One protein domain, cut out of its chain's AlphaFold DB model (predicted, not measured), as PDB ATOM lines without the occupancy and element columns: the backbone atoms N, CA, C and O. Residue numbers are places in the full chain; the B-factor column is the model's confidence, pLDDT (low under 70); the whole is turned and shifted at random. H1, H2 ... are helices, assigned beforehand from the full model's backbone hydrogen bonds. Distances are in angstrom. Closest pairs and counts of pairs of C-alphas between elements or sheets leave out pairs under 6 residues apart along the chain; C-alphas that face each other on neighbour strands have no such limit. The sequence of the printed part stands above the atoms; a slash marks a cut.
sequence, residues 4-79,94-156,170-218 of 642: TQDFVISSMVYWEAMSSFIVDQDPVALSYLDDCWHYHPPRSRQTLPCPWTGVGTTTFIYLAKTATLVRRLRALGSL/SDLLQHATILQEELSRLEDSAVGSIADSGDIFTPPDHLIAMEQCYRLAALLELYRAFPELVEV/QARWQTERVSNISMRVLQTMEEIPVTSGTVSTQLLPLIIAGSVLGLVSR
ATOM      1  N   THR A   4      28.886  15.961  26.455       76.69
ATOM      2  CA  THR A   4      29.335  16.046  25.064       76.69
ATOM      3  C   THR A   4      29.550  14.675  24.426       76.69
ATOM      4  O   THR A   4      29.188  14.490  23.271       76.69
ATOM      5  N   GLN A   5      30.128  13.710  25.148       78.62
ATOM      6  CA  GLN A   5      30.335  12.365  24.605       78.62
ATOM      7  C   GLN A   5      29.002  11.637  24.416       78.62
ATOM      8  O   GLN A   5      28.784  11.050  23.359       78.62
ATOM      9  N   ASP A   6      28.099  11.747  25.396       76.50
ATOM     10  CA  ASP A   6      26.761  11.147  25.328       76.50
ATOM     11  C   ASP A   6      25.974  11.716  24.135       76.50
ATOM     12  O   ASP A   6      25.371  10.968  23.365       76.50
ATOM     13  N   PHE A   7      26.058  13.032  23.908       82.38
ATOM     14  CA  PHE A   7      25.459  13.692  22.747       82.38
ATOM     15  C   PHE A   7      26.035  13.204  21.409       82.38
ATOM     16  O   PHE A   7      25.269  12.938  20.480       82.38
ATOM     17  N   VAL A   8      27.364  13.081  21.290       83.44
ATOM     18  CA  VAL A   8      28.020  12.640  20.044       83.44
ATOM     19  C   VAL A   8      27.634  11.202  19.709       83.44
ATOM     20  O   VAL A   8      27.202  10.949  18.587       83.44
ATOM     21  N   ILE A   9      27.717  10.288  20.679       85.75
ATOM     22  CA  ILE A   9      27.340   8.880  20.482       85.75
ATOM     23  C   ILE A   9      25.869   8.784  20.088       85.75
ATOM     24  O   ILE A   9      25.542   8.171  19.077       85.75
ATOM     25  N   SER A  10      24.987   9.461  20.823       87.00
ATOM     26  CA  SER A  10      23.551   9.460  20.535       87.00
ATOM     27  C   SER A  10      23.229   9.998  19.140       87.00
ATOM     28  O   SER A  10      22.354   9.472  18.458       87.00
ATOM     29  N   SER A  11      23.951  11.027  18.692       88.88
ATOM     30  CA  SER A  11      23.780  11.591  17.351       88.88
ATOM     31  C   SER A  11      24.268  10.629  16.265       88.88
ATOM     32  O   SER A  11      23.604  10.483  15.244       88.88
ATOM     33  N   MET A  12      25.397   9.945  16.475       91.94
ATOM     34  CA  MET A  12      25.896   8.920  15.546       91.94
ATOM     35  C   MET A  12      24.920   7.747  15.427       91.94
ATOM     36  O   MET A  12      24.582   7.347  14.318       91.94
ATOM     37  N   VAL A  13      24.417   7.255  16.562       92.75
ATOM     38  CA  VAL A  13      23.410   6.188  16.624       92.75
ATOM     39  C   VAL A  13      22.142   6.581  15.866       92.75
ATOM     40  O   VAL A  13      21.605   5.772  15.115       92.75
ATOM     41  N   TYR A  14      21.673   7.825  16.013       92.94
ATOM     42  CA  TYR A  14      20.530   8.322  15.245       92.94
ATOM     43  C   TYR A  14      20.780   8.256  13.735       92.94
ATOM     44  O   TYR A  14      19.943   7.740  12.996       92.94
ATOM     45  N   TRP A  15      21.929   8.758  13.275       92.25
ATOM     46  CA  TRP A  15      22.266   8.750  11.852       92.25
ATOM     47  C   TRP A  15      22.374   7.333  11.290       92.25
ATOM     48  O   TRP A  15      21.847   7.096  10.206       92.25
ATOM     49  N   GLU A  16      22.977   6.404  12.033       94.62
ATOM     50  CA  GLU A  16      23.053   4.988  11.658       94.62
ATOM     51  C   GLU A  16      21.662   4.333  11.608       94.62
ATOM     52  O   GLU A  16      21.323   3.605  10.677       94.62
ATOM     53  N   ALA A  17      20.796   4.643  12.576       94.12
ATOM     54  CA  ALA A  17      19.420   4.170  12.556       94.12
ATOM     55  C   ALA A  17      18.669   4.683  11.325       94.12
ATOM     56  O   ALA A  17      17.996   3.902  10.663       94.12
ATOM     57  N   MET A  18      18.806   5.961  10.963       93.62
ATOM     58  CA  MET A  18      18.149   6.496   9.766       93.62
ATOM     59  C   MET A  18      18.758   5.939   8.468       93.62
ATOM     60  O   MET A  18      18.013   5.588   7.551       93.62
ATOM     61  N   SER A  19      20.089   5.811   8.380       90.62
ATOM     62  CA  SER A  19      20.771   5.269   7.196       90.62
ATOM     63  C   SER A  19      20.398   3.809   6.948       90.62
ATOM     64  O   SER A  19      20.192   3.427   5.798       90.62
ATOM     65  N   SER A  20      20.216   3.012   8.002       93.44
ATOM     66  CA  SER A  20      19.846   1.598   7.893       93.44
ATOM     67  C   SER A  20      18.482   1.346   7.231       93.44
ATOM     68  O   SER A  20      18.221   0.233   6.779       93.44
ATOM     69  N   PHE A  21      17.613   2.360   7.102       89.50
ATOM     70  CA  PHE A  21      16.371   2.258   6.323       89.50
ATOM     71  C   PHE A  21      16.569   2.502   4.823       89.50
ATOM     72  O   PHE A  21      15.707   2.111   4.030       89.50
ATOM     73  N   ILE A  22      17.689   3.100   4.409       86.62
ATOM     74  CA  ILE A  22      17.948   3.518   3.022       86.62
ATOM     75  C   ILE A  22      19.189   2.861   2.396       86.62
ATOM     76  O   ILE A  22      19.241   2.747   1.173       86.62
ATOM     77  N   VAL A  23      20.144   2.386   3.201       83.38
ATOM     78  CA  VAL A  23      21.389   1.740   2.760       83.38
ATOM     79  C   VAL A  23      21.336   0.236   3.035       83.38
ATOM     80  O   VAL A  23      20.977  -0.191   4.129       83.38
ATOM     81  N   ASP A  24      21.718  -0.575   2.046       84.00
ATOM     82  CA  ASP A  24      21.913  -2.015   2.234       84.00
ATOM     83  C   ASP A  24      23.296  -2.290   2.826       84.00
ATOM     84  O   ASP A  24      24.317  -1.983   2.210       84.00
ATOM     85  N   GLN A  25      23.327  -2.893   4.013       85.56
ATOM     86  CA  GLN A  25      24.557  -3.225   4.728       85.56
ATOM     87  C   GLN A  25      24.456  -4.582   5.428       85.56
ATOM     88  O   GLN A  25      23.364  -5.113   5.643       85.56
ATOM     89  N   ASP A  26      25.608  -5.177   5.733       83.81
ATOM     90  CA  ASP A  26      25.677  -6.433   6.477       83.81
ATOM     91  C   ASP A  26      25.419  -6.177   7.976       83.81
ATOM     92  O   ASP A  26      25.963  -5.205   8.505       83.81
ATOM     93  N   PRO A  27      24.642  -7.016   8.693       82.12
ATOM     94  CA  PRO A  27      24.420  -6.853  10.133       82.12
ATOM     95  C   PRO A  27      25.706  -6.719  10.964       82.12
ATOM     96  O   PRO A  27      25.713  -6.004  11.967       82.12
ATOM     97  N   VAL A  28      26.812  -7.343  10.538       83.81
ATOM     98  CA  VAL A  28      28.122  -7.245  11.208       83.81
ATOM     99  C   VAL A  28      28.687  -5.823  11.155       83.81
ATOM    100  O   VAL A  28      29.417  -5.419  12.064       83.81
ATOM    101  N   ALA A  29      28.323  -5.026  10.144       85.62
ATOM    102  CA  ALA A  29      28.760  -3.636  10.023       85.62
ATOM    103  C   ALA A  29      28.269  -2.760  11.187       85.62
ATOM    104  O   ALA A  29      28.891  -1.742  11.464       85.62
ATOM    105  N   LEU A  30      27.219  -3.174  11.908       89.44
ATOM    106  CA  LEU A  30      26.678  -2.456  13.067       89.44
ATOM    107  C   LEU A  30      27.299  -2.905  14.399       89.44
ATOM    108  O   LEU A  30      26.901  -2.406  15.449       89.44
ATOM    109  N   SER A  31      28.271  -3.822  14.389       85.56
ATOM    110  CA  SER A  31      28.933  -4.304  15.615       85.56
ATOM    111  C   SER A  31      29.611  -3.188  16.416       85.56
ATOM    112  O   SER A  31      29.668  -3.261  17.638       85.56
ATOM    113  N   TYR A  32      30.044  -2.102  15.765       86.31
ATOM    114  CA  TYR A  32      30.605  -0.939  16.461       86.31
ATOM    115  C   TYR A  32      29.589  -0.245  17.389       86.31
ATOM    116  O   TYR A  32      29.984   0.449  18.326       86.31
ATOM    117  N   LEU A  33      28.282  -0.428  17.156       85.88
ATOM    118  CA  LEU A  33      27.234   0.089  18.036       85.88
ATOM    119  C   LEU A  33      27.129  -0.707  19.345       85.88
ATOM    120  O   LEU A  33      26.649  -0.168  20.340       85.88
ATOM    121  N   ASP A  34      27.590  -1.961  19.372       81.06
ATOM    122  CA  ASP A  34      27.614  -2.772  20.598       81.06
ATOM    123  C   ASP A  34      28.656  -2.261  21.592       81.06
ATOM    124  O   ASP A  34      28.452  -2.306  22.806       81.06
ATOM    125  N   ASP A  35      29.734  -1.660  21.090       73.31
ATOM    126  CA  ASP A  35      30.648  -0.921  21.949       73.31
ATOM    127  C   ASP A  35      29.928   0.288  22.553       73.31
ATOM    128  O   ASP A  35      30.021   0.502  23.757       73.31
ATOM    129  N   CYS A  36      29.126   1.030  21.777       69.00
ATOM    130  CA  CYS A  36      28.332   2.156  22.287       69.00
ATOM    131  C   CYS A  36      27.324   1.746  23.380       69.00
ATOM    132  O   CYS A  36      27.058   2.538  24.284       69.00
ATOM    133  N   TRP A  37      26.813   0.512  23.328       61.53
ATOM    134  CA  TRP A  37      25.913  -0.081  24.324       61.53
ATOM    135  C   TRP A  37      26.584  -0.303  25.689       61.53
ATOM    136  O   TRP A  37      26.018   0.040  26.729       61.53
ATOM    137  N   HIS A  38      27.820  -0.810  25.710       55.78
ATOM    138  CA  HIS A  38      28.532  -1.150  26.948       55.78
ATOM    139  C   HIS A  38      29.086   0.049  27.740       55.78
ATOM    140  O   HIS A  38      29.592  -0.136  28.850       55.78
ATOM    141  N   TYR A  39      28.967   1.279  27.228       54.53
ATOM    142  CA  TYR A  39      29.452   2.492  27.902       54.53
ATOM    143  C   TYR A  39      28.386   3.259  28.703       54.53
ATOM    144  O   TYR A  39      28.711   4.293  29.297       54.53
ATOM    145  N   HIS A  40      27.142   2.765  28.791       52.44
ATOM    146  CA  HIS A  40      26.126   3.399  29.634       52.44
ATOM    147  C   HIS A  40      26.565   3.424  31.115       52.44
ATOM    148  O   HIS A  40      26.952   2.395  31.676       52.44
ATOM    149  N   PRO A  41      26.543   4.599  31.777       45.41
ATOM    150  CA  PRO A  41      27.006   4.729  33.153       45.41
ATOM    151  C   PRO A  41      26.111   3.931  34.120       45.41
ATOM    152  O   PRO A  41      24.935   3.709  33.833       45.41
ATOM    153  N   PRO A  42      26.629   3.519  35.293       46.91
ATOM    154  CA  PRO A  42      25.825   2.840  36.308       46.91
ATOM    155  C   PRO A  42      24.579   3.663  36.679       46.91
ATOM    156  O   PRO A  42      24.632   4.895  36.668       46.91
ATOM    157  N   ARG A  43      23.496   2.966  37.069       51.09
ATOM    158  CA  ARG A  43      22.135   3.444  37.438       51.09
ATOM    159  C   ARG A  43      22.054   4.601  38.471       51.09
ATOM    160  O   ARG A  43      20.970   4.945  38.923       51.09
ATOM    161  N   SER A  44      23.170   5.205  38.875       50.62
ATOM    162  CA  SER A  44      23.273   6.303  39.842       50.62
ATOM    163  C   SER A  44      23.324   7.710  39.220       50.62
ATOM    164  O   SER A  44      23.557   8.672  39.951       50.62
ATOM    165  N   ARG A  45      23.170   7.866  37.895       64.25
ATOM    166  CA  ARG A  45      23.231   9.164  37.193       64.25
ATOM    167  C   ARG A  45      21.971   9.387  36.352       64.25
ATOM    168  O   ARG A  45      21.531   8.459  35.687       64.25
ATOM    169  N   GLN A  46      21.419  10.604  36.383       69.56
ATOM    170  CA  GLN A  46      20.281  10.983  35.536       69.56
ATOM    171  C   GLN A  46      20.649  10.896  34.046       69.56
ATOM    172  O   GLN A  46      21.745  11.314  33.655       69.56
ATOM    173  N   THR A  47      19.730  10.378  33.232       75.88
ATOM    174  CA  THR A  47      19.845  10.278  31.772       75.88
ATOM    175  C   THR A  47      19.659  11.657  31.155       75.88
ATOM    176  O   THR A  47      18.625  12.288  31.364       75.88
ATOM    177  N   LEU A  48      20.645  12.139  30.397       81.12
ATOM    178  CA  LEU A  48      20.533  13.401  29.669       81.12
ATOM    179  C   LEU A  48      19.851  13.155  28.312       81.12
ATOM    180  O   LEU A  48      20.401  12.387  27.521       81.12
ATOM    181  N   PRO A  49      18.713  13.802  28.008       86.12
ATOM    182  CA  PRO A  49      18.076  13.669  26.703       86.12
ATOM    183  C   PRO A  49      18.965  14.149  25.553       86.12
ATOM    184  O   PRO A  49      19.519  15.249  25.588       86.12
ATOM    185  N   CYS A  50      19.054  13.348  24.494       86.94
ATOM    186  CA  CYS A  50      19.598  13.768  23.211       86.94
ATOM    187  C   CYS A  50      18.479  14.382  22.348       86.94
ATOM    188  O   CYS A  50      17.405  13.791  22.265       86.94
ATOM    189  N   PRO A  51      18.717  15.490  21.620       83.19
ATOM    190  CA  PRO A  51      17.725  16.053  20.696       83.19
ATOM    191  C   PRO A  51      17.217  15.083  19.618       83.19
ATOM    192  O   PRO A  51      16.125  15.274  19.099       83.19
ATOM    193  N   TRP A  52      18.008  14.061  19.269       86.06
ATOM    194  CA  TRP A  52      17.709  13.143  18.165       86.06
ATOM    195  C   TRP A  52      17.153  11.794  18.621       86.06
ATOM    196  O   TRP A  52      16.166  11.318  18.073       86.06
ATOM    197  N   THR A  53      17.779  11.170  19.622       88.62
ATOM    198  CA  THR A  53      17.340   9.860  20.142       88.62
ATOM    199  C   THR A  53      16.471   9.973  21.394       88.62
ATOM    200  O   THR A  53      16.016   8.958  21.921       88.62
ATOM    201  N   GLY A  54      16.234  11.192  21.885       89.12
ATOM    202  CA  GLY A  54      15.534  11.431  23.140       89.12
ATOM    203  C   GLY A  54      16.261  10.754  24.296       89.12
ATOM    204  O   GLY A  54      17.442  11.004  24.537       89.12
ATOM    205  N   VAL A  55      15.547   9.876  24.993       88.75
ATOM    206  CA  VAL A  55      16.085   9.032  26.072       88.75
ATOM    207  C   VAL A  55      16.381   7.596  25.614       88.75
ATOM    208  O   VAL A  55      16.900   6.800  26.386       88.75
ATOM    209  N   GLY A  56      16.101   7.282  24.346       87.38
ATOM    210  CA  GLY A  56      16.085   5.930  23.794       87.38
ATOM    211  C   GLY A  56      17.279   5.574  22.915       87.38
ATOM    212  O   GLY A  56      17.096   4.862  21.931       87.38
ATOM    213  N   THR A  57      18.497   6.050  23.195       89.12
ATOM    214  CA  THR A  57      19.679   5.765  22.349       89.12
ATOM    215  C   THR A  57      19.846   4.269  22.071       89.12
ATOM    216  O   THR A  57      20.020   3.857  20.929       89.12
ATOM    217  N   THR A  58      19.676   3.441  23.095       88.69
ATOM    218  CA  THR A  58      19.594   1.983  22.987       88.69
ATOM    219  C   THR A  58      18.537   1.502  21.998       88.69
ATOM    220  O   THR A  58      18.808   0.657  21.148       88.69
ATOM    221  N   THR A  59      17.317   2.027  22.102       92.19
ATOM    222  CA  THR A  59      16.215   1.671  21.206       92.19
ATOM    223  C   THR A  59      16.578   1.978  19.758       92.19
ATOM    224  O   THR A  59      16.275   1.179  18.879       92.19
ATOM    225  N   PHE A  60      17.298   3.075  19.504       93.44
ATOM    226  CA  PHE A  60      17.787   3.411  18.168       93.44
ATOM    227  C   PHE A  60      18.895   2.471  17.665       93.44
ATOM    228  O   PHE A  60      18.922   2.180  16.472       93.44
ATOM    229  N   ILE A  61      19.754   1.927  18.539       93.12
ATOM    230  CA  ILE A  61      20.711   0.869  18.152       93.12
ATOM    231  C   ILE A  61      19.949  -0.362  17.649       93.12
ATOM    232  O   ILE A  61      20.232  -0.882  16.569       93.12
ATOM    233  N   TYR A  62      18.944  -0.812  18.401       94.25
ATOM    234  CA  TYR A  62      18.136  -1.959  17.988       94.25
ATOM    235  C   TYR A  62      17.257  -1.662  16.772       94.25
ATOM    236  O   TYR A  62      17.042  -2.552  15.950       94.25
ATOM    237  N   LEU A  63      16.798  -0.420  16.605       95.12
ATOM    238  CA  LEU A  63      16.105   0.026  15.400       95.12
ATOM    239  C   LEU A  63      17.020  -0.081  14.171       95.12
ATOM    240  O   LEU A  63      16.595  -0.623  13.153       95.12
ATOM    241  N   ALA A  64      18.281   0.352  14.281       95.38
ATOM    242  CA  ALA A  64      19.271   0.249  13.207       95.38
ATOM    243  C   ALA A  64      19.533  -1.212  12.803       95.38
ATOM    244  O   ALA A  64      19.527  -1.572  11.620       95.38
ATOM    245  N   LYS A  65      19.705  -2.083  13.806       94.88
ATOM    246  CA  LYS A  65      19.862  -3.531  13.610       94.88
ATOM    247  C   LYS A  65      18.624  -4.154  12.965       94.88
ATOM    248  O   LYS A  65      18.757  -4.940  12.029       94.88
ATOM    249  N   THR A  66      17.435  -3.750  13.406       95.69
ATOM    250  CA  THR A  66      16.155  -4.216  12.858       95.69
ATOM    251  C   THR A  66      16.042  -3.862  11.382       95.69
ATOM    252  O   THR A  66      15.858  -4.744  10.547       95.69
ATOM    253  N   ALA A  67      16.193  -2.583  11.040       94.69
ATOM    254  CA  ALA A  67      16.066  -2.110   9.668       94.69
ATOM    255  C   ALA A  67      17.087  -2.780   8.738       94.69
ATOM    256  O   ALA A  67      16.720  -3.233   7.652       94.69
ATOM    257  N   THR A  68      18.331  -2.948   9.199       94.69
ATOM    258  CA  THR A  68      19.378  -3.667   8.459       94.69
ATOM    259  C   THR A  68      18.980  -5.121   8.171       94.69
ATOM    260  O   THR A  68      19.060  -5.562   7.022       94.69
ATOM    261  N   LEU A  69      18.494  -5.863   9.176       93.19
ATOM    262  CA  LEU A  69      18.027  -7.248   9.002       93.19
ATOM    263  C   LEU A  69      16.857  -7.340   8.015       93.19
ATOM    264  O   LEU A  69      16.875  -8.168   7.100       93.19
ATOM    265  N   VAL A  70      15.861  -6.462   8.155       91.88
ATOM    266  CA  VAL A  70      14.677  -6.434   7.287       91.88
ATOM    267  C   VAL A  70      15.051  -6.101   5.841       91.88
ATOM    268  O   VAL A  70      14.546  -6.726   4.905       91.88
ATOM    269  N   ARG A  71      15.956  -5.142   5.623       89.94
ATOM    270  CA  ARG A  71      16.462  -4.821   4.282       89.94
ATOM    271  C   ARG A  71      17.251  -5.972   3.677       89.94
ATOM    272  O   ARG A  71      17.040  -6.291   2.509       89.94
ATOM    273  N   ARG A  72      18.093  -6.647   4.467       86.75
ATOM    274  CA  ARG A  72      18.846  -7.817   4.005       86.75
ATOM    275  C   ARG A  72      17.918  -8.945   3.559       86.75
ATOM    276  O   ARG A  72      18.129  -9.506   2.486       86.75
ATOM    277  N   LEU A  73      16.860  -9.216   4.324       86.50
ATOM    278  CA  LEU A  73      15.829 -10.179   3.940       86.50
ATOM    279  C   LEU A  73      15.151  -9.789   2.614       86.50
ATOM    280  O   LEU A  73      15.012 -10.616   1.714       86.50
ATOM    281  N   ARG A  74      14.781  -8.510   2.450       82.25
ATOM    282  CA  ARG A  74      14.187  -7.999   1.199       82.25
ATOM    283  C   ARG A  74      15.142  -8.143   0.007       82.25
ATOM    284  O   ARG A  74      14.699  -8.523  -1.076       82.25
ATOM    285  N   ALA A  75      16.435  -7.889   0.202       77.56
ATOM    286  CA  ALA A  75      17.454  -8.055  -0.832       77.56
ATOM    287  C   ALA A  75      17.584  -9.524  -1.279       77.56
ATOM    288  O   ALA A  75      17.626  -9.789  -2.481       77.56
ATOM    289  N   LEU A  76      17.551 -10.485  -0.345       72.75
ATOM    290  CA  LEU A  76      17.533 -11.920  -0.672       72.75
ATOM    291  C   LEU A  76      16.287 -12.315  -1.484       72.75
ATOM    292  O   LEU A  76      16.396 -13.068  -2.452       72.75
ATOM    293  N   GLY A  77      15.122 -11.749  -1.150       61.12
ATOM    294  CA  GLY A  77      13.885 -11.942  -1.914       61.12
ATOM    295  C   GLY A  77      13.955 -11.383  -3.343       61.12
ATOM    296  O   GLY A  77      13.473 -12.016  -4.279       61.12
ATOM    297  N   SER A  78      14.614 -10.237  -3.540       53.44
ATOM    298  CA  SER A  78      14.776  -9.610  -4.864       53.44
ATOM    299  C   SER A  78      15.706 -10.372  -5.820       53.44
ATOM    300  O   SER A  78      15.590 -10.227  -7.034       53.44
ATOM    301  N   LEU A  79      16.593 -11.221  -5.285       49.19
ATOM    302  CA  LEU A  79      17.526 -12.059  -6.048       49.19
ATOM    303  C   LEU A  79      16.944 -13.436  -6.422       49.19
ATOM    304  O   LEU A  79      17.650 -14.259  -7.000       49.19
ATOM    305  N   SER A  94      17.675 -18.835   7.831       82.88
ATOM    306  CA  SER A  94      17.774 -19.350   9.203       82.88
ATOM    307  C   SER A  94      18.674 -18.474  10.081       82.88
ATOM    308  O   SER A  94      18.313 -18.180  11.220       82.88
ATOM    309  N   ASP A  95      19.808 -18.014   9.546       86.00
ATOM    310  CA  ASP A  95      20.729 -17.114  10.252       86.00
ATOM    311  C   ASP A  95      20.076 -15.747  10.536       86.00
ATOM    312  O   ASP A  95      20.188 -15.201  11.636       86.00
ATOM    313  N   LEU A  96      19.333 -15.197   9.565       88.94
ATOM    314  CA  LEU A  96      18.588 -13.947   9.747       88.94
ATOM    315  C   LEU A  96      17.465 -14.087  10.780       88.94
ATOM    316  O   LEU A  96      17.303 -13.196  11.612       88.94
ATOM    317  N   LEU A  97      16.723 -15.197  10.757       90.38
ATOM    318  CA  LEU A  97      15.666 -15.479  11.726       90.38
ATOM    319  C   LEU A  97      16.233 -15.629  13.145       90.38
ATOM    320  O   LEU A  97      15.647 -15.117  14.099       90.38
ATOM    321  N   GLN A  98      17.403 -16.259  13.298       90.31
ATOM    322  CA  GLN A  98      18.088 -16.345  14.588       90.31
ATOM    323  C   GLN A  98      18.462 -14.953  15.116       90.31
ATOM    324  O   GLN A  98      18.182 -14.638  16.274       90.31
ATOM    325  N   HIS A  99      19.042 -14.091  14.275       91.06
ATOM    326  CA  HIS A  99      19.341 -12.708  14.659       91.06
ATOM    327  C   HIS A  99      18.078 -11.906  14.995       91.06
ATOM    328  O   HIS A  99      18.078 -11.144  15.961       91.06
ATOM    329  N   ALA A 100      16.994 -12.094  14.239       93.38
ATOM    330  CA  ALA A 100      15.716 -11.441  14.491       93.38
ATOM    331  C   ALA A 100      15.088 -11.891  15.825       93.38
ATOM    332  O   ALA A 100      14.579 -11.052  16.568       93.38
ATOM    333  N   THR A 101      15.208 -13.178  16.170       93.25
ATOM    334  CA  THR A 101      14.745 -13.746  17.452       93.25
ATOM    335  C   THR A 101      15.489 -13.123  18.631       93.25
ATOM    336  O   THR A 101      14.869 -12.638  19.575       93.25
ATOM    337  N   ILE A 102      16.824 -13.056  18.550       91.00
ATOM    338  CA  ILE A 102      17.652 -12.402  19.577       91.00
ATOM    339  C   ILE A 102      17.235 -10.935  19.727       91.00
ATOM    340  O   ILE A 102      17.047 -10.448  20.839       91.00
ATOM    341  N   LEU A 103      17.046 -10.230  18.611       92.19
ATOM    342  CA  LEU A 103      16.701  -8.813  18.629       92.19
ATOM    343  C   LEU A 103      15.311  -8.547  19.225       92.19
ATOM    344  O   LEU A 103      15.143  -7.575  19.960       92.19
ATOM    345  N   GLN A 104      14.333  -9.416  18.956       94.12
ATOM    346  CA  GLN A 104      13.015  -9.368  19.592       94.12
ATOM    347  C   GLN A 104      13.117  -9.547  21.110       94.12
ATOM    348  O   GLN A 104      12.477  -8.793  21.848       94.12
ATOM    349  N   GLU A 105      13.882 -10.535  21.583       90.69
ATOM    350  CA  GLU A 105      14.066 -10.766  23.019       90.69
ATOM    351  C   GLU A 105      14.700  -9.550  23.698       90.69
ATOM    352  O   GLU A 105      14.212  -9.099  24.733       90.69
ATOM    353  N   GLU A 106      15.746  -8.983  23.095       90.31
ATOM    354  CA  GLU A 106      16.437  -7.802  23.614       90.31
ATOM    355  C   GLU A 106      15.517  -6.573  23.653       90.31
ATOM    356  O   GLU A 106      15.395  -5.928  24.694       90.31
ATOM    357  N   LEU A 107      14.775  -6.298  22.571       89.69
ATOM    358  CA  LEU A 107      13.774  -5.224  22.531       89.69
ATOM    359  C   LEU A 107      12.670  -5.412  23.581       89.69
ATOM    360  O   LEU A 107      12.185  -4.428  24.140       89.69
ATOM    361  N   SER A 108      12.278  -6.658  23.858       87.06
ATOM    362  CA  SER A 108      11.237  -6.989  24.842       87.06
ATOM    363  C   SER A 108      11.732  -6.912  26.291       87.06
ATOM    364  O   SER A 108      10.922  -6.738  27.198       87.06
ATOM    365  N   ARG A 109      13.047  -7.039  26.521       87.38
ATOM    366  CA  ARG A 109      13.685  -6.924  27.846       87.38
ATOM    367  C   ARG A 109      14.005  -5.488  28.248       87.38
ATOM    368  O   ARG A 109      14.352  -5.266  29.408       87.38
ATOM    369  N   LEU A 110      13.920  -4.529  27.327       84.62
ATOM    370  CA  LEU A 110      14.164  -3.130  27.656       84.62
ATOM    371  C   LEU A 110      13.164  -2.627  28.697       84.62
ATOM    372  O   LEU A 110      11.952  -2.695  28.505       84.62
ATOM    373  N   GLU A 111      13.695  -2.110  29.802       80.12
ATOM    374  CA  GLU A 111      12.912  -1.428  30.828       80.12
ATOM    375  C   GLU A 111      12.538  -0.022  30.333       80.12
ATOM    376  O   GLU A 111      13.290   0.620  29.595       80.12
ATOM    377  N   ASP A 112      11.365   0.469  30.725       75.56
ATOM    378  CA  ASP A 112      10.969   1.845  30.432       75.56
ATOM    379  C   ASP A 112      11.717   2.828  31.337       75.56
ATOM    380  O   ASP A 112      11.838   2.629  32.552       75.56
ATOM    381  N   SER A 113      12.182   3.927  30.745       78.75
ATOM    382  CA  SER A 113      12.783   5.033  31.482       78.75
ATOM    383  C   SER A 113      11.756   5.660  32.435       78.75
ATOM    384  O   SER A 113      10.657   6.043  32.035       78.75
ATOM    385  N   ALA A 114      12.105   5.812  33.715       77.69
ATOM    386  CA  ALA A 114      11.249   6.501  34.679       77.69
ATOM    387  C   ALA A 114      11.412   8.026  34.551       77.69
ATOM    388  O   ALA A 114      12.541   8.512  34.501       77.69
ATOM    389  N   VAL A 115      10.317   8.799  34.602       77.50
ATOM    390  CA  VAL A 115      10.342  10.280  34.518       77.50
ATOM    391  C   VAL A 115      11.380  10.900  35.467       77.50
ATOM    392  O   VAL A 115      12.156  11.757  35.063       77.50
ATOM    393  N   GLY A 116      11.469  10.415  36.713       73.81
ATOM    394  CA  GLY A 116      12.421  10.925  37.713       73.81
ATOM    395  C   GLY A 116      13.897  10.592  37.454       73.81
ATOM    396  O   GLY A 116      14.770  11.101  38.156       73.81
ATOM    397  N   SER A 117      14.188   9.740  36.469       78.56
ATOM    398  CA  SER A 117      15.551   9.372  36.068       78.56
ATOM    399  C   SER A 117      16.103  10.242  34.935       78.56
ATOM    400  O   SER A 117      17.294  10.167  34.645       78.56
ATOM    401  N   ILE A 118      15.269  11.088  34.323       83.31
ATOM    402  CA  ILE A 118      15.628  11.933  33.184       83.31
ATOM    403  C   ILE A 118      16.021  13.322  33.693       83.31
ATOM    404  O   ILE A 118      15.321  13.921  34.509       83.31
ATOM    405  N   ALA A 119      17.163  13.829  33.234       82.25
ATOM    406  CA  ALA A 119      17.599  15.185  33.535       82.25
ATOM    407  C   ALA A 119      16.681  16.205  32.846       82.25
ATOM    408  O   ALA A 119      16.315  16.028  31.683       82.25
ATOM    409  N   ASP A 120      16.347  17.284  33.553       80.00
ATOM    410  CA  ASP A 120      15.557  18.384  32.999       80.00
ATOM    411  C   ASP A 120      16.312  19.042  31.831       80.00
ATOM    412  O   ASP A 120      17.447  19.506  31.983       80.00
ATOM    413  N   SER A 121      15.685  19.050  30.656       80.00
ATOM    414  CA  SER A 121      16.221  19.656  29.436       80.00
ATOM    415  C   SER A 121      16.053  21.179  29.417       80.00
ATOM    416  O   SER A 121      16.696  21.849  28.608       80.00
ATOM    417  N   GLY A 122      15.193  21.732  30.280       80.25
ATOM    418  CA  GLY A 122      14.762  23.128  30.244       80.25
ATOM    419  C   GLY A 122      13.780  23.452  29.108       80.25
ATOM    420  O   GLY A 122      13.381  24.609  28.970       80.25
ATOM    421  N   ASP A 123      13.383  22.461  28.302       83.81
ATOM    422  CA  ASP A 123      12.384  22.622  27.246       83.81
ATOM    423  C   ASP A 123      10.980  22.326  27.783       83.81
ATOM    424  O   ASP A 123      10.563  21.175  27.910       83.81
ATOM    425  N   ILE A 124      10.227  23.392  28.055       83.81
ATOM    426  CA  ILE A 124       8.852  23.307  28.561       83.81
ATOM    427  C   ILE A 124       7.879  22.641  27.580       83.81
ATOM    428  O   ILE A 124       6.808  22.207  27.996       83.81
ATOM    429  N   PHE A 125       8.216  22.590  26.288       85.81
ATOM    430  CA  PHE A 125       7.378  21.969  25.265       85.81
ATOM    431  C   PHE A 125       7.701  20.486  25.079       85.81
ATOM    432  O   PHE A 125       6.871  19.752  24.545       85.81
ATOM    433  N   THR A 126       8.858  20.028  25.560       89.19
ATOM    434  CA  THR A 126       9.296  18.630  25.460       89.19
ATOM    435  C   THR A 126       9.597  18.051  26.846       89.19
ATOM    436  O   THR A 126      10.752  17.739  27.156       89.19
ATOM    437  N   PRO A 127       8.574  17.920  27.710       89.75
ATOM    438  CA  PRO A 127       8.741  17.306  29.014       89.75
ATOM    439  C   PRO A 127       9.172  15.823  28.906       89.75
ATOM    440  O   PRO A 127       8.995  15.183  27.862       89.75
ATOM    441  N   PRO A 128       9.784  15.253  29.965       89.31
ATOM    442  CA  PRO A 128      10.365  13.909  29.919       89.31
ATOM    443  C   PRO A 128       9.390  12.780  29.559       89.31
ATOM    444  O   PRO A 128       9.797  11.785  28.967       89.31
ATOM    445  N   ASP A 129       8.111  12.924  29.890       90.38
ATOM    446  CA  ASP A 129       7.038  12.000  29.515       90.38
ATOM    447  C   ASP A 129       6.830  11.928  27.995       90.38
ATOM    448  O   ASP A 129       6.692  10.825  27.468       90.38
ATOM    449  N   HIS A 130       6.922  13.047  27.264       92.25
ATOM    450  CA  HIS A 130       6.885  13.024  25.794       92.25
ATOM    451  C   HIS A 130       8.072  12.236  25.215       92.25
ATOM    452  O   HIS A 130       7.928  11.510  24.232       92.25
ATOM    453  N   LEU A 131       9.257  12.364  25.823       91.50
ATOM    454  CA  LEU A 131      10.464  11.653  25.392       91.50
ATOM    455  C   LEU A 131      10.370  10.145  25.658       91.50
ATOM    456  O   LEU A 131      10.787   9.356  24.810       91.50
ATOM    457  N   ILE A 132       9.795   9.746  26.797       91.31
ATOM    458  CA  ILE A 132       9.515   8.339  27.123       91.31
ATOM    459  C   ILE A 132       8.478   7.764  26.153       91.31
ATOM    460  O   ILE A 132       8.679   6.681  25.606       91.31
ATOM    461  N   ALA A 133       7.398   8.500  25.884       91.69
ATOM    462  CA  ALA A 133       6.374   8.094  24.924       91.69
ATOM    463  C   ALA A 133       6.968   7.889  23.517       91.69
ATOM    464  O   ALA A 133       6.652   6.913  22.833       91.69
ATOM    465  N   MET A 134       7.899   8.756  23.101       93.75
ATOM    466  CA  MET A 134       8.635   8.581  21.848       93.75
ATOM    467  C   MET A 134       9.548   7.354  21.851       93.75
ATOM    468  O   MET A 134       9.561   6.619  20.863       93.75
ATOM    469  N   GLU A 135      10.288   7.098  22.933       92.62
ATOM    470  CA  GLU A 135      11.090   5.874  23.080       92.62
ATOM    471  C   GLU A 135      10.212   4.623  22.907       92.62
ATOM    472  O   GLU A 135      10.547   3.729  22.124       92.62
ATOM    473  N   GLN A 136       9.052   4.591  23.569       92.50
ATOM    474  CA  GLN A 136       8.082   3.502  23.448       92.50
ATOM    475  C   GLN A 136       7.586   3.340  22.006       92.50
ATOM    476  O   GLN A 136       7.562   2.220  21.489       92.50
ATOM    477  N   CYS A 137       7.254   4.438  21.319       94.56
ATOM    478  CA  CYS A 137       6.848   4.400  19.912       94.56
ATOM    479  C   CYS A 137       7.927   3.782  19.014       94.56
ATOM    480  O   CYS A 137       7.616   2.941  18.171       94.56
ATOM    481  N   TYR A 138       9.195   4.155  19.199       95.44
ATOM    482  CA  TYR A 138      10.304   3.596  18.421       95.44
ATOM    483  C   TYR A 138      10.573   2.123  18.738       95.44
ATOM    484  O   TYR A 138      10.846   1.343  17.825       95.44
ATOM    485  N   ARG A 139      10.443   1.717  20.006       94.88
ATOM    486  CA  ARG A 139      10.570   0.313  20.423       94.88
ATOM    487  C   ARG A 139       9.490  -0.550  19.774       94.88
ATOM    488  O   ARG A 139       9.789  -1.598  19.203       94.88
ATOM    489  N   LEU A 140       8.244  -0.076  19.802       94.38
ATOM    490  CA  LEU A 140       7.112  -0.726  19.143       94.38
ATOM    491  C   LEU A 140       7.284  -0.757  17.620       94.38
ATOM    492  O   LEU A 140       6.999  -1.782  17.010       94.38
ATOM    493  N   ALA A 141       7.793   0.313  17.008       94.94
ATOM    494  CA  ALA A 141       8.057   0.357  15.572       94.94
ATOM    495  C   ALA A 141       9.144  -0.644  15.136       94.94
ATOM    496  O   ALA A 141       8.988  -1.293  14.103       94.94
ATOM    497  N   ALA A 142      10.204  -0.828  15.929       95.94
ATOM    498  CA  ALA A 142      11.214  -1.856  15.670       95.94
ATOM    499  C   ALA A 142      10.608  -3.270  15.740       95.94
ATOM    500  O   ALA A 142      10.742  -4.056  14.803       95.94
ATOM    501  N   LEU A 143       9.855  -3.575  16.804       94.31
ATOM    502  CA  LEU A 143       9.134  -4.848  16.916       94.31
ATOM    503  C   LEU A 143       8.161  -5.061  15.747       94.31
ATOM    504  O   LEU A 143       8.048  -6.168  15.227       94.31
ATOM    505  N   LEU A 144       7.488  -3.999  15.304       92.69
ATOM    506  CA  LEU A 144       6.553  -4.051  14.188       92.69
ATOM    507  C   LEU A 144       7.237  -4.448  12.875       92.69
ATOM    508  O   LEU A 144       6.732  -5.317  12.168       92.69
ATOM    509  N   GLU A 145       8.384  -3.846  12.553       94.25
ATOM    510  CA  GLU A 145       9.165  -4.219  11.367       94.25
ATOM    511  C   GLU A 145       9.683  -5.665  11.455       94.25
ATOM    512  O   GLU A 145       9.624  -6.380  10.452       94.25
ATOM    513  N   LEU A 146      10.104  -6.132  12.640       93.38
ATOM    514  CA  LEU A 146      10.509  -7.529  12.849       93.38
ATOM    515  C   LEU A 146       9.359  -8.505  12.594       93.38
ATOM    516  O   LEU A 146       9.509  -9.403  11.770       93.38
ATOM    517  N   TYR A 147       8.197  -8.312  13.224       90.75
ATOM    518  CA  TYR A 147       7.052  -9.217  13.055       90.75
ATOM    519  C   TYR A 147       6.499  -9.227  11.627       90.75
ATOM    520  O   TYR A 147       5.945 -10.231  11.182       90.75
ATOM    521  N   ARG A 148       6.644  -8.122  10.887       87.69
ATOM    522  CA  ARG A 148       6.280  -8.066   9.463       87.69
ATOM    523  C   ARG A 148       7.247  -8.845   8.579       87.69
ATOM    524  O   ARG A 148       6.825  -9.387   7.563       87.69
ATOM    525  N   ALA A 149       8.532  -8.824   8.913       88.50
ATOM    526  CA  ALA A 149       9.574  -9.476   8.132       88.50
ATOM    527  C   ALA A 149       9.709 -10.970   8.456       88.50
ATOM    528  O   ALA A 149       9.987 -11.750   7.552       88.50
ATOM    529  N   PHE A 150       9.474 -11.351   9.712       89.81
ATOM    530  CA  PHE A 150       9.654 -12.704  10.237       89.81
ATOM    531  C   PHE A 150       8.369 -13.158  10.958       89.81
ATOM    532  O   PHE A 150       8.226 -12.942  12.165       89.81
ATOM    533  N   PRO A 151       7.394 -13.740  10.234       84.38
ATOM    534  CA  PRO A 151       6.127 -14.218  10.800       84.38
ATOM    535  C   PRO A 151       6.269 -15.210  11.966       84.38
ATOM    536  O   PRO A 151       5.392 -15.288  12.827       84.38
ATOM    537  N   GLU A 152       7.365 -15.968  11.992       86.56
ATOM    538  CA  GLU A 152       7.670 -17.014  12.974       86.56
ATOM    539  C   GLU A 152       7.927 -16.454  14.378       86.56
ATOM    540  O   GLU A 152       7.839 -17.182  15.363       86.56
ATOM    541  N   LEU A 153       8.220 -15.157  14.475       87.62
ATOM    542  CA  LEU A 153       8.437 -14.448  15.734       87.62
ATOM    543  C   LEU A 153       7.144 -14.212  16.534       87.62
ATOM    544  O   LEU A 153       7.192 -13.857  17.714       87.62
ATOM    545  N   VAL A 154       5.975 -14.372  15.904       82.69
ATOM    546  CA  VAL A 154       4.680 -14.188  16.564       82.69
ATOM    547  C   VAL A 154       4.278 -15.480  17.274       82.69
ATOM    548  O   VAL A 154       3.873 -16.454  16.640       82.69
ATOM    549  N   GLU A 155       4.370 -15.472  18.604       70.69
ATOM    550  CA  GLU A 155       3.903 -16.576  19.446       70.69
ATOM    551  C   GLU A 155       2.373 -16.705  19.385       70.69
ATOM    552  O   GLU A 155       1.638 -15.784  19.755       70.69
ATOM    553  N   VAL A 156       1.887 -17.872  18.963       60.97
ATOM    554  CA  VAL A 156       0.471 -18.247  19.060       60.97
ATOM    555  C   VAL A 156       0.205 -18.789  20.468       60.97
ATOM    556  O   VAL A 156       0.914 -19.707  20.898       60.97
ATOM    557  N   GLN A 170      -1.580 -19.117  11.944       65.56
ATOM    558  CA  GLN A 170      -0.375 -18.298  12.134       65.56
ATOM    559  C   GLN A 170      -0.497 -16.933  11.441       65.56
ATOM    560  O   GLN A 170      -0.168 -15.903  12.034       65.56
ATOM    561  N   ALA A 171      -1.013 -16.906  10.207       67.50
ATOM    562  CA  ALA A 171      -1.223 -15.669   9.457       67.50
ATOM    563  C   ALA A 171      -2.209 -14.720  10.164       67.50
ATOM    564  O   ALA A 171      -1.956 -13.519  10.268       67.50
ATOM    565  N   ARG A 172      -3.306 -15.253  10.721       71.19
ATOM    566  CA  ARG A 172      -4.288 -14.457  11.482       71.19
ATOM    567  C   ARG A 172      -3.677 -13.827  12.732       71.19
ATOM    568  O   ARG A 172      -3.836 -12.623  12.939       71.19
ATOM    569  N   TRP A 173      -2.943 -14.607  13.525       70.25
ATOM    570  CA  TRP A 173      -2.267 -14.104  14.725       70.25
ATOM    571  C   TRP A 173      -1.200 -13.062  14.396       70.25
ATOM    572  O   TRP A 173      -1.073 -12.061  15.104       70.25
ATOM    573  N   GLN A 174      -0.469 -13.246  13.295       76.06
ATOM    574  CA  GLN A 174       0.483 -12.254  12.811       76.06
ATOM    575  C   GLN A 174      -0.217 -10.933  12.467       76.06
ATOM    576  O   GLN A 174       0.200  -9.876  12.950       76.06
ATOM    577  N   THR A 175      -1.302 -10.983  11.691       77.94
ATOM    578  CA  THR A 175      -2.083  -9.794  11.326       77.94
ATOM    579  C   THR A 175      -2.624  -9.083  12.566       77.94
ATOM    580  O   THR A 175      -2.488  -7.862  12.678       77.94
ATOM    581  N   GLU A 176      -3.169  -9.816  13.538       79.50
ATOM    582  CA  GLU A 176      -3.672  -9.243  14.790       79.50
ATOM    583  C   GLU A 176      -2.551  -8.593  15.617       79.50
ATOM    584  O   GLU A 176      -2.675  -7.447  16.062       79.50
ATOM    585  N   ARG A 177      -1.415  -9.281  15.783       81.06
ATOM    586  CA  ARG A 177      -0.272  -8.784  16.559       81.06
ATOM    587  C   ARG A 177       0.298  -7.496  15.973       81.06
ATOM    588  O   ARG A 177       0.515  -6.530  16.707       81.06
ATOM    589  N   VAL A 178       0.510  -7.471  14.660       84.88
ATOM    590  CA  VAL A 178       1.046  -6.318  13.922       84.88
ATOM    591  C   VAL A 178       0.038  -5.151  13.959       84.88
ATOM    592  O   VAL A 178       0.431  -4.008  14.201       84.88
ATOM    593  N   SER A 179      -1.269  -5.422  13.838       81.31
ATOM    594  CA  SER A 179      -2.335  -4.409  13.984       81.31
ATOM    595  C   SER A 179      -2.356  -3.773  15.372       81.31
ATOM    596  O   SER A 179      -2.393  -2.549  15.494       81.31
ATOM    597  N   ASN A 180      -2.292  -4.591  16.424       83.62
ATOM    598  CA  ASN A 180      -2.338  -4.123  17.808       83.62
ATOM    599  C   ASN A 180      -1.135  -3.237  18.150       83.62
ATOM    600  O   ASN A 180      -1.300  -2.176  18.752       83.62
ATOM    601  N   ILE A 181       0.068  -3.629  17.718       88.56
ATOM    602  CA  ILE A 181       1.281  -2.822  17.909       88.56
ATOM    603  C   ILE A 181       1.171  -1.499  17.146       88.56
ATOM    604  O   ILE A 181       1.462  -0.445  17.708       88.56
ATOM    605  N   SER A 182       0.691  -1.534  15.900       86.50
ATOM    606  CA  SER A 182       0.461  -0.325  15.107       86.50
ATOM    607  C   SER A 182      -0.516   0.637  15.786       86.50
ATOM    608  O   SER A 182      -0.240   1.831  15.877       86.50
ATOM    609  N   MET A 183      -1.653   0.138  16.277       82.12
ATOM    610  CA  MET A 183      -2.632   0.960  16.995       82.12
ATOM    611  C   MET A 183      -2.052   1.535  18.283       82.12
ATOM    612  O   MET A 183      -2.321   2.690  18.607       82.12
ATOM    613  N   ARG A 184      -1.213   0.770  18.991       86.88
ATOM    614  CA  ARG A 184      -0.549   1.243  20.206       86.88
ATOM    615  C   ARG A 184       0.399   2.408  19.929       86.88
ATOM    616  O   ARG A 184       0.369   3.372  20.681       86.88
ATOM    617  N   VAL A 185       1.173   2.356  18.838       89.38
ATOM    618  CA  VAL A 185       2.018   3.486  18.403       89.38
ATOM    619  C   VAL A 185       1.169   4.737  18.174       89.38
ATOM    620  O   VAL A 185       1.504   5.799  18.686       89.38
ATOM    621  N   LEU A 186       0.049   4.616  17.455       88.25
ATOM    622  CA  LEU A 186      -0.820   5.762  17.170       88.25
ATOM    623  C   LEU A 186      -1.479   6.339  18.429       88.25
ATOM    624  O   LEU A 186      -1.518   7.555  18.575       88.25
ATOM    625  N   GLN A 187      -1.944   5.484  19.343       84.50
ATOM    626  CA  GLN A 187      -2.519   5.913  20.622       84.50
ATOM    627  C   GLN A 187      -1.496   6.673  21.470       84.50
ATOM    628  O   GLN A 187      -1.788   7.756  21.960       84.50
ATOM    629  N   THR A 188      -0.273   6.149  21.592       86.94
ATOM    630  CA  THR A 188       0.802   6.834  22.325       86.94
ATOM    631  C   THR A 188       1.179   8.164  21.666       86.94
ATOM    632  O   THR A 188       1.495   9.125  22.359       86.94
ATOM    633  N   MET A 189       1.118   8.261  20.337       89.19
ATOM    634  CA  MET A 189       1.376   9.519  19.625       89.19
ATOM    635  C   MET A 189       0.259  10.552  19.783       89.19
ATOM    636  O   MET A 189       0.557  11.741  19.818       89.19
ATOM    637  N   GLU A 190      -0.999  10.120  19.898       85.81
ATOM    638  CA  GLU A 190      -2.152  10.998  20.145       85.81
ATOM    639  C   GLU A 190      -2.070  11.690  21.516       85.81
ATOM    640  O   GLU A 190      -2.524  12.823  21.672       85.81
ATOM    641  N   GLU A 191      -1.434  11.041  22.494       86.75
ATOM    642  CA  GLU A 191      -1.195  11.603  23.828       86.75
ATOM    643  C   GLU A 191      -0.140  12.725  23.828       86.75
ATOM    644  O   GLU A 191      -0.109  13.531  24.760       86.75
ATOM    645  N   ILE A 192       0.700  12.826  22.787       87.31
ATOM    646  CA  ILE A 192       1.735  13.861  22.676       87.31
ATOM    647  C   ILE A 192       1.155  15.104  21.973       87.31
ATOM    648  O   ILE A 192       0.801  15.038  20.793       87.31
ATOM    649  N   PRO A 193       1.118  16.281  22.627       82.94
ATOM    650  CA  PRO A 193       0.653  17.516  22.005       82.94
ATOM    651  C   PRO A 193       1.437  17.871  20.738       82.94
ATOM    652  O   PRO A 193       2.665  17.797  20.705       82.94
ATOM    653  N   VAL A 194       0.739  18.397  19.729       80.62
ATOM    654  CA  VAL A 194       1.343  18.874  18.466       80.62
ATOM    655  C   VAL A 194       2.383  19.986  18.652       80.62
ATOM    656  O   VAL A 194       3.189  20.240  17.763       80.62
ATOM    657  N   THR A 195       2.368  20.662  19.802       83.19
ATOM    658  CA  THR A 195       3.350  21.687  20.178       83.19
ATOM    659  C   THR A 195       4.647  21.106  20.741       83.19
ATOM    660  O   THR A 195       5.562  21.872  21.022       83.19
ATOM    661  N   SER A 196       4.733  19.787  20.938       89.06
ATOM    662  CA  SER A 196       5.920  19.121  21.473       89.06
ATOM    663  C   SER A 196       7.094  19.157  20.498       89.06
ATOM    664  O   SER A 196       6.934  18.870  19.310       89.06
ATOM    665  N   GLY A 197       8.309  19.410  20.997       84.00
ATOM    666  CA  GLY A 197       9.533  19.377  20.185       84.00
ATOM    667  C   GLY A 197       9.858  17.989  19.617       84.00
ATOM    668  O   GLY A 197      10.570  17.872  18.613       84.00
ATOM    669  N   THR A 198       9.255  16.931  20.177       89.12
ATOM    670  CA  THR A 198       9.323  15.561  19.639       89.12
ATOM    671  C   THR A 198       8.754  15.428  18.231       89.12
ATOM    672  O   THR A 198       9.059  14.440  17.568       89.12
ATOM    673  N   VAL A 199       7.970  16.398  17.738       85.12
ATOM    674  CA  VAL A 199       7.399  16.398  16.378       85.12
ATOM    675  C   VAL A 199       8.441  16.107  15.291       85.12
ATOM    676  O   VAL A 199       8.158  15.415  14.315       85.12
ATOM    677  N   SER A 200       9.684  16.545  15.504       80.44
ATOM    678  CA  SER A 200      10.825  16.308  14.609       80.44
ATOM    679  C   SER A 200      11.220  14.828  14.455       80.44
ATOM    680  O   SER A 200      11.840  14.466  13.458       80.44
ATOM    681  N   THR A 201      10.828  13.969  15.397       86.94
ATOM    682  CA  THR A 201      11.153  12.529  15.439       86.94
ATOM    683  C   THR A 201       9.910  11.631  15.340       86.94
ATOM    684  O   THR A 201      10.013  10.413  15.262       86.94
ATOM    685  N   GLN A 202       8.702  12.192  15.255       90.44
ATOM    686  CA  GLN A 202       7.461  11.404  15.161       90.44
ATOM    687  C   GLN A 202       7.251  10.725  13.800       90.44
ATOM    688  O   GLN A 202       6.511   9.749  13.698       90.44
ATOM    689  N   LEU A 203       7.896  11.216  12.739       90.50
ATOM    690  CA  LEU A 203       7.585  10.806  11.370       90.50
ATOM    691  C   LEU A 203       7.830   9.312  11.106       90.50
ATOM    692  O   LEU A 203       6.999   8.664  10.472       90.50
ATOM    693  N   LEU A 204       8.952   8.755  11.567       91.38
ATOM    694  CA  LEU A 204       9.313   7.375  11.235       91.38
ATOM    695  C   LEU A 204       8.373   6.341  11.887       91.38
ATOM    696  O   LEU A 204       7.849   5.505  11.148       91.38
ATOM    697  N   PRO A 205       8.070   6.392  13.202       93.06
ATOM    698  CA  PRO A 205       7.097   5.463  13.775       93.06
ATOM    699  C   PRO A 205       5.685   5.644  13.189       93.06
ATOM    700  O   PRO A 205       4.999   4.642  12.992       93.06
ATOM    701  N   LEU A 206       5.277   6.871  12.815       91.00
ATOM    702  CA  LEU A 206       4.013   7.114  12.097       91.00
ATOM    703  C   LEU A 206       3.974   6.408  10.736       91.00
ATOM    704  O   LEU A 206       2.965   5.794  10.391       91.00
ATOM    705  N   ILE A 207       5.062   6.476   9.961       89.62
ATOM    706  CA  ILE A 207       5.171   5.786   8.666       89.62
ATOM    707  C   ILE A 207       5.096   4.269   8.864       89.62
ATOM    708  O   ILE A 207       4.336   3.596   8.163       89.62
ATOM    709  N   ILE A 208       5.855   3.734   9.824       89.88
ATOM    710  CA  ILE A 208       5.911   2.294  10.104       89.88
ATOM    711  C   ILE A 208       4.527   1.782  10.531       89.88
ATOM    712  O   ILE A 208       4.007   0.854   9.909       89.88
ATOM    713  N   ALA A 209       3.880   2.429  11.506       88.00
ATOM    714  CA  ALA A 209       2.530   2.078  11.951       88.00
ATOM    715  C   ALA A 209       1.492   2.235  10.821       88.00
ATOM    716  O   ALA A 209       0.769   1.298  10.481       88.00
ATOM    717  N   GLY A 210       1.472   3.382  10.137       80.19
ATOM    718  CA  GLY A 210       0.542   3.638   9.033       80.19
ATOM    719  C   GLY A 210       0.643   2.613   7.895       80.19
ATOM    720  O   GLY A 210      -0.368   2.245   7.292       80.19
ATOM    721  N   SER A 211       1.841   2.076   7.640       80.31
ATOM    722  CA  SER A 211       2.061   1.046   6.619       80.31
ATOM    723  C   SER A 211       1.370  -0.295   6.916       80.31
ATOM    724  O   SER A 211       1.237  -1.124   6.013       80.31
ATOM    725  N   VAL A 212       0.966  -0.554   8.166       74.94
ATOM    726  CA  VAL A 212       0.243  -1.767   8.594       74.94
ATOM    727  C   VAL A 212      -1.255  -1.607   8.398       74.94
ATOM    728  O   VAL A 212      -1.904  -2.475   7.821       74.94
ATOM    729  N   LEU A 213      -1.823  -0.489   8.849       66.81
ATOM    730  CA  LEU A 213      -3.273  -0.267   8.810       66.81
ATOM    731  C   LEU A 213      -3.813  -0.175   7.372       66.81
ATOM    732  O   LEU A 213      -4.956  -0.550   7.094       66.81
ATOM    733  N   GLY A 214      -2.960   0.221   6.424       53.97
ATOM    734  CA  GLY A 214      -3.255   0.139   4.992       53.97
ATOM    735  C   GLY A 214      -3.391  -1.290   4.433       53.97
ATOM    736  O   GLY A 214      -3.940  -1.441   3.342       53.97
ATOM    737  N   LEU A 215      -2.907  -2.319   5.145       44.91
ATOM    738  CA  LEU A 215      -3.004  -3.743   4.774       44.91
ATOM    739  C   LEU A 215      -4.221  -4.420   5.426       44.91
ATOM    740  O   LEU A 215      -4.969  -5.115   4.747       44.91
ATOM    741  N   VAL A 216      -4.486  -4.144   6.706       41.34
ATOM    742  CA  VAL A 216      -5.578  -4.760   7.495       41.34
ATOM    743  C   VAL A 216      -6.964  -4.324   7.004       41.34
ATOM    744  O   VAL A 216      -7.905  -5.114   6.952       41.34
ATOM    745  N   SER A 217      -7.084  -3.075   6.547       36.56
ATOM    746  CA  SER A 217      -8.301  -2.586   5.886       36.56
ATOM    747  C   SER A 217      -8.560  -3.232   4.520       36.56
ATOM    748  O   SER A 217      -9.636  -3.029   3.971       36.56
ATOM    749  N   ARG A 218      -7.623  -4.007   3.950       34.88
ATOM    750  CA  ARG A 218      -7.827  -4.726   2.678       34.88
ATOM    751  C   ARG A 218      -8.369  -6.143   2.874       34.88
ATOM    752  O   ARG A 218      -9.155  -6.571   2.035       34.88
TER     753      ARG A 218
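What this domain is: This is residues 4 to 79, 94 to 156 and 170 to 218 of the 642 residues of the protein "Lysyl oxidase-like protein 2/3/4" of Colletotrichum simmondsii (UniProt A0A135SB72). A long helix, H6, runs through the middle of an all-helix body; H4 and H5 pack on one side of it, with H1 and H2 packed on H4 and H3 near H1 and H4, while H7, H8 and H9 pack on its other side. H4, H5 and H6 make an up-and-down bundle, helices side by side, each running against the one before it. The 188 printed residues include nine named helices, H1 to H9 in chain order, and no named strand. The whole is compact, with a radius of gyration of the C-alphas of 16.5 A and spans of 48 by 36 by 28 A.

How they stand to each other: Begin with H1, residues 4 to 19, which touches residues 57 to 67 of H4, residues 57 to 78; their closest C-alphas, those of Ala 17 and Ala 64, are 4.0 A apart. H2, residues 27 to 30, touches H4 too, closest at the C-alphas of Pro 27 and Thr 68, 6.2 A. Next, H3, residues 32 to 38, is close to H1 but not clearly touching, closest at the C-alphas of Ile 9 and Cys 36, 7.0 A. H5, residues 94 to 109, touches H4 at a shallow tilt of 23 degrees, opposite ways, closest at the C-alphas of Leu 69 and Leu 96, 6.8 A. Look then at the hub, H6, residues 128 to 149, which touches five helices; with H5 it forms a helical hairpin, closest at the C-alphas of Gln 104 and Leu 143, 6.5 A. H6 and H4 touch, closest at the C-alphas of Leu 63 and Ala 142, 5.2 A. H7, residues 170 to 190, touches H6 at a shallow tilt of 20 degrees, opposite ways, closest at the C-alphas of Cys 137 and Val 185, 5.1 A. H8, residues 197 to 201, touches residues 130 to 134 of H6, closest at the C-alphas of Leu 131 and Thr 198, 7.0 A. H9, residues 203 to 218, touches H7 at a steep tilt of 44 degrees, closest at the C-alphas of Ser 182 and Ala 209, 4.5 A; its residues 205 to 209 touch H6, closest at the C-alphas of Ala 141 and Pro 205, 5.5 A. H4 and H7 are apart. Every O i to N i+4 pair is within hydrogen-bond range in H1, H4, H5, H6 and H7, against 2 of 3 in H3, 8 of 12 in H9 and 0 of 1 in H8, where 2 of 2 O i to N i+3 pairs are; H2 is too short for an i+4 pair.

Where its parts are: Find C-alpha 4 at (29.335, 16.046, 25.064), where H1 begins its 22.6 A. H4 spans 31.6 A and H5 22.8 A. H6 runs 32.0 A from C-alpha 128 at (10.365, 13.909, 29.919). H7 spans 30.4 A; H9 spans 23.5 A, ending at C-alpha 218, (-7.827, -4.726, 2.678). H2, H3 and H8 are shorter, at 5.7, 10.7 and 8.5 A.

The domain as a whole: The C-alphas farthest apart, those of Leu 79 and Gly 122, are 50.6 A apart. Residues 80 to 93 and 157 to 169 are not printed, leaving C-alpha gaps of 16.9 A from 79 to 94 and 7.0 A from 156 to 170. The links H3 to H4 and H5 to H6 are long. Mean pLDDT of the printed part is 82.9; it is under 70 at residues 36 to 46, 77 to 79, 156, 170 to 171 and 213 to 218.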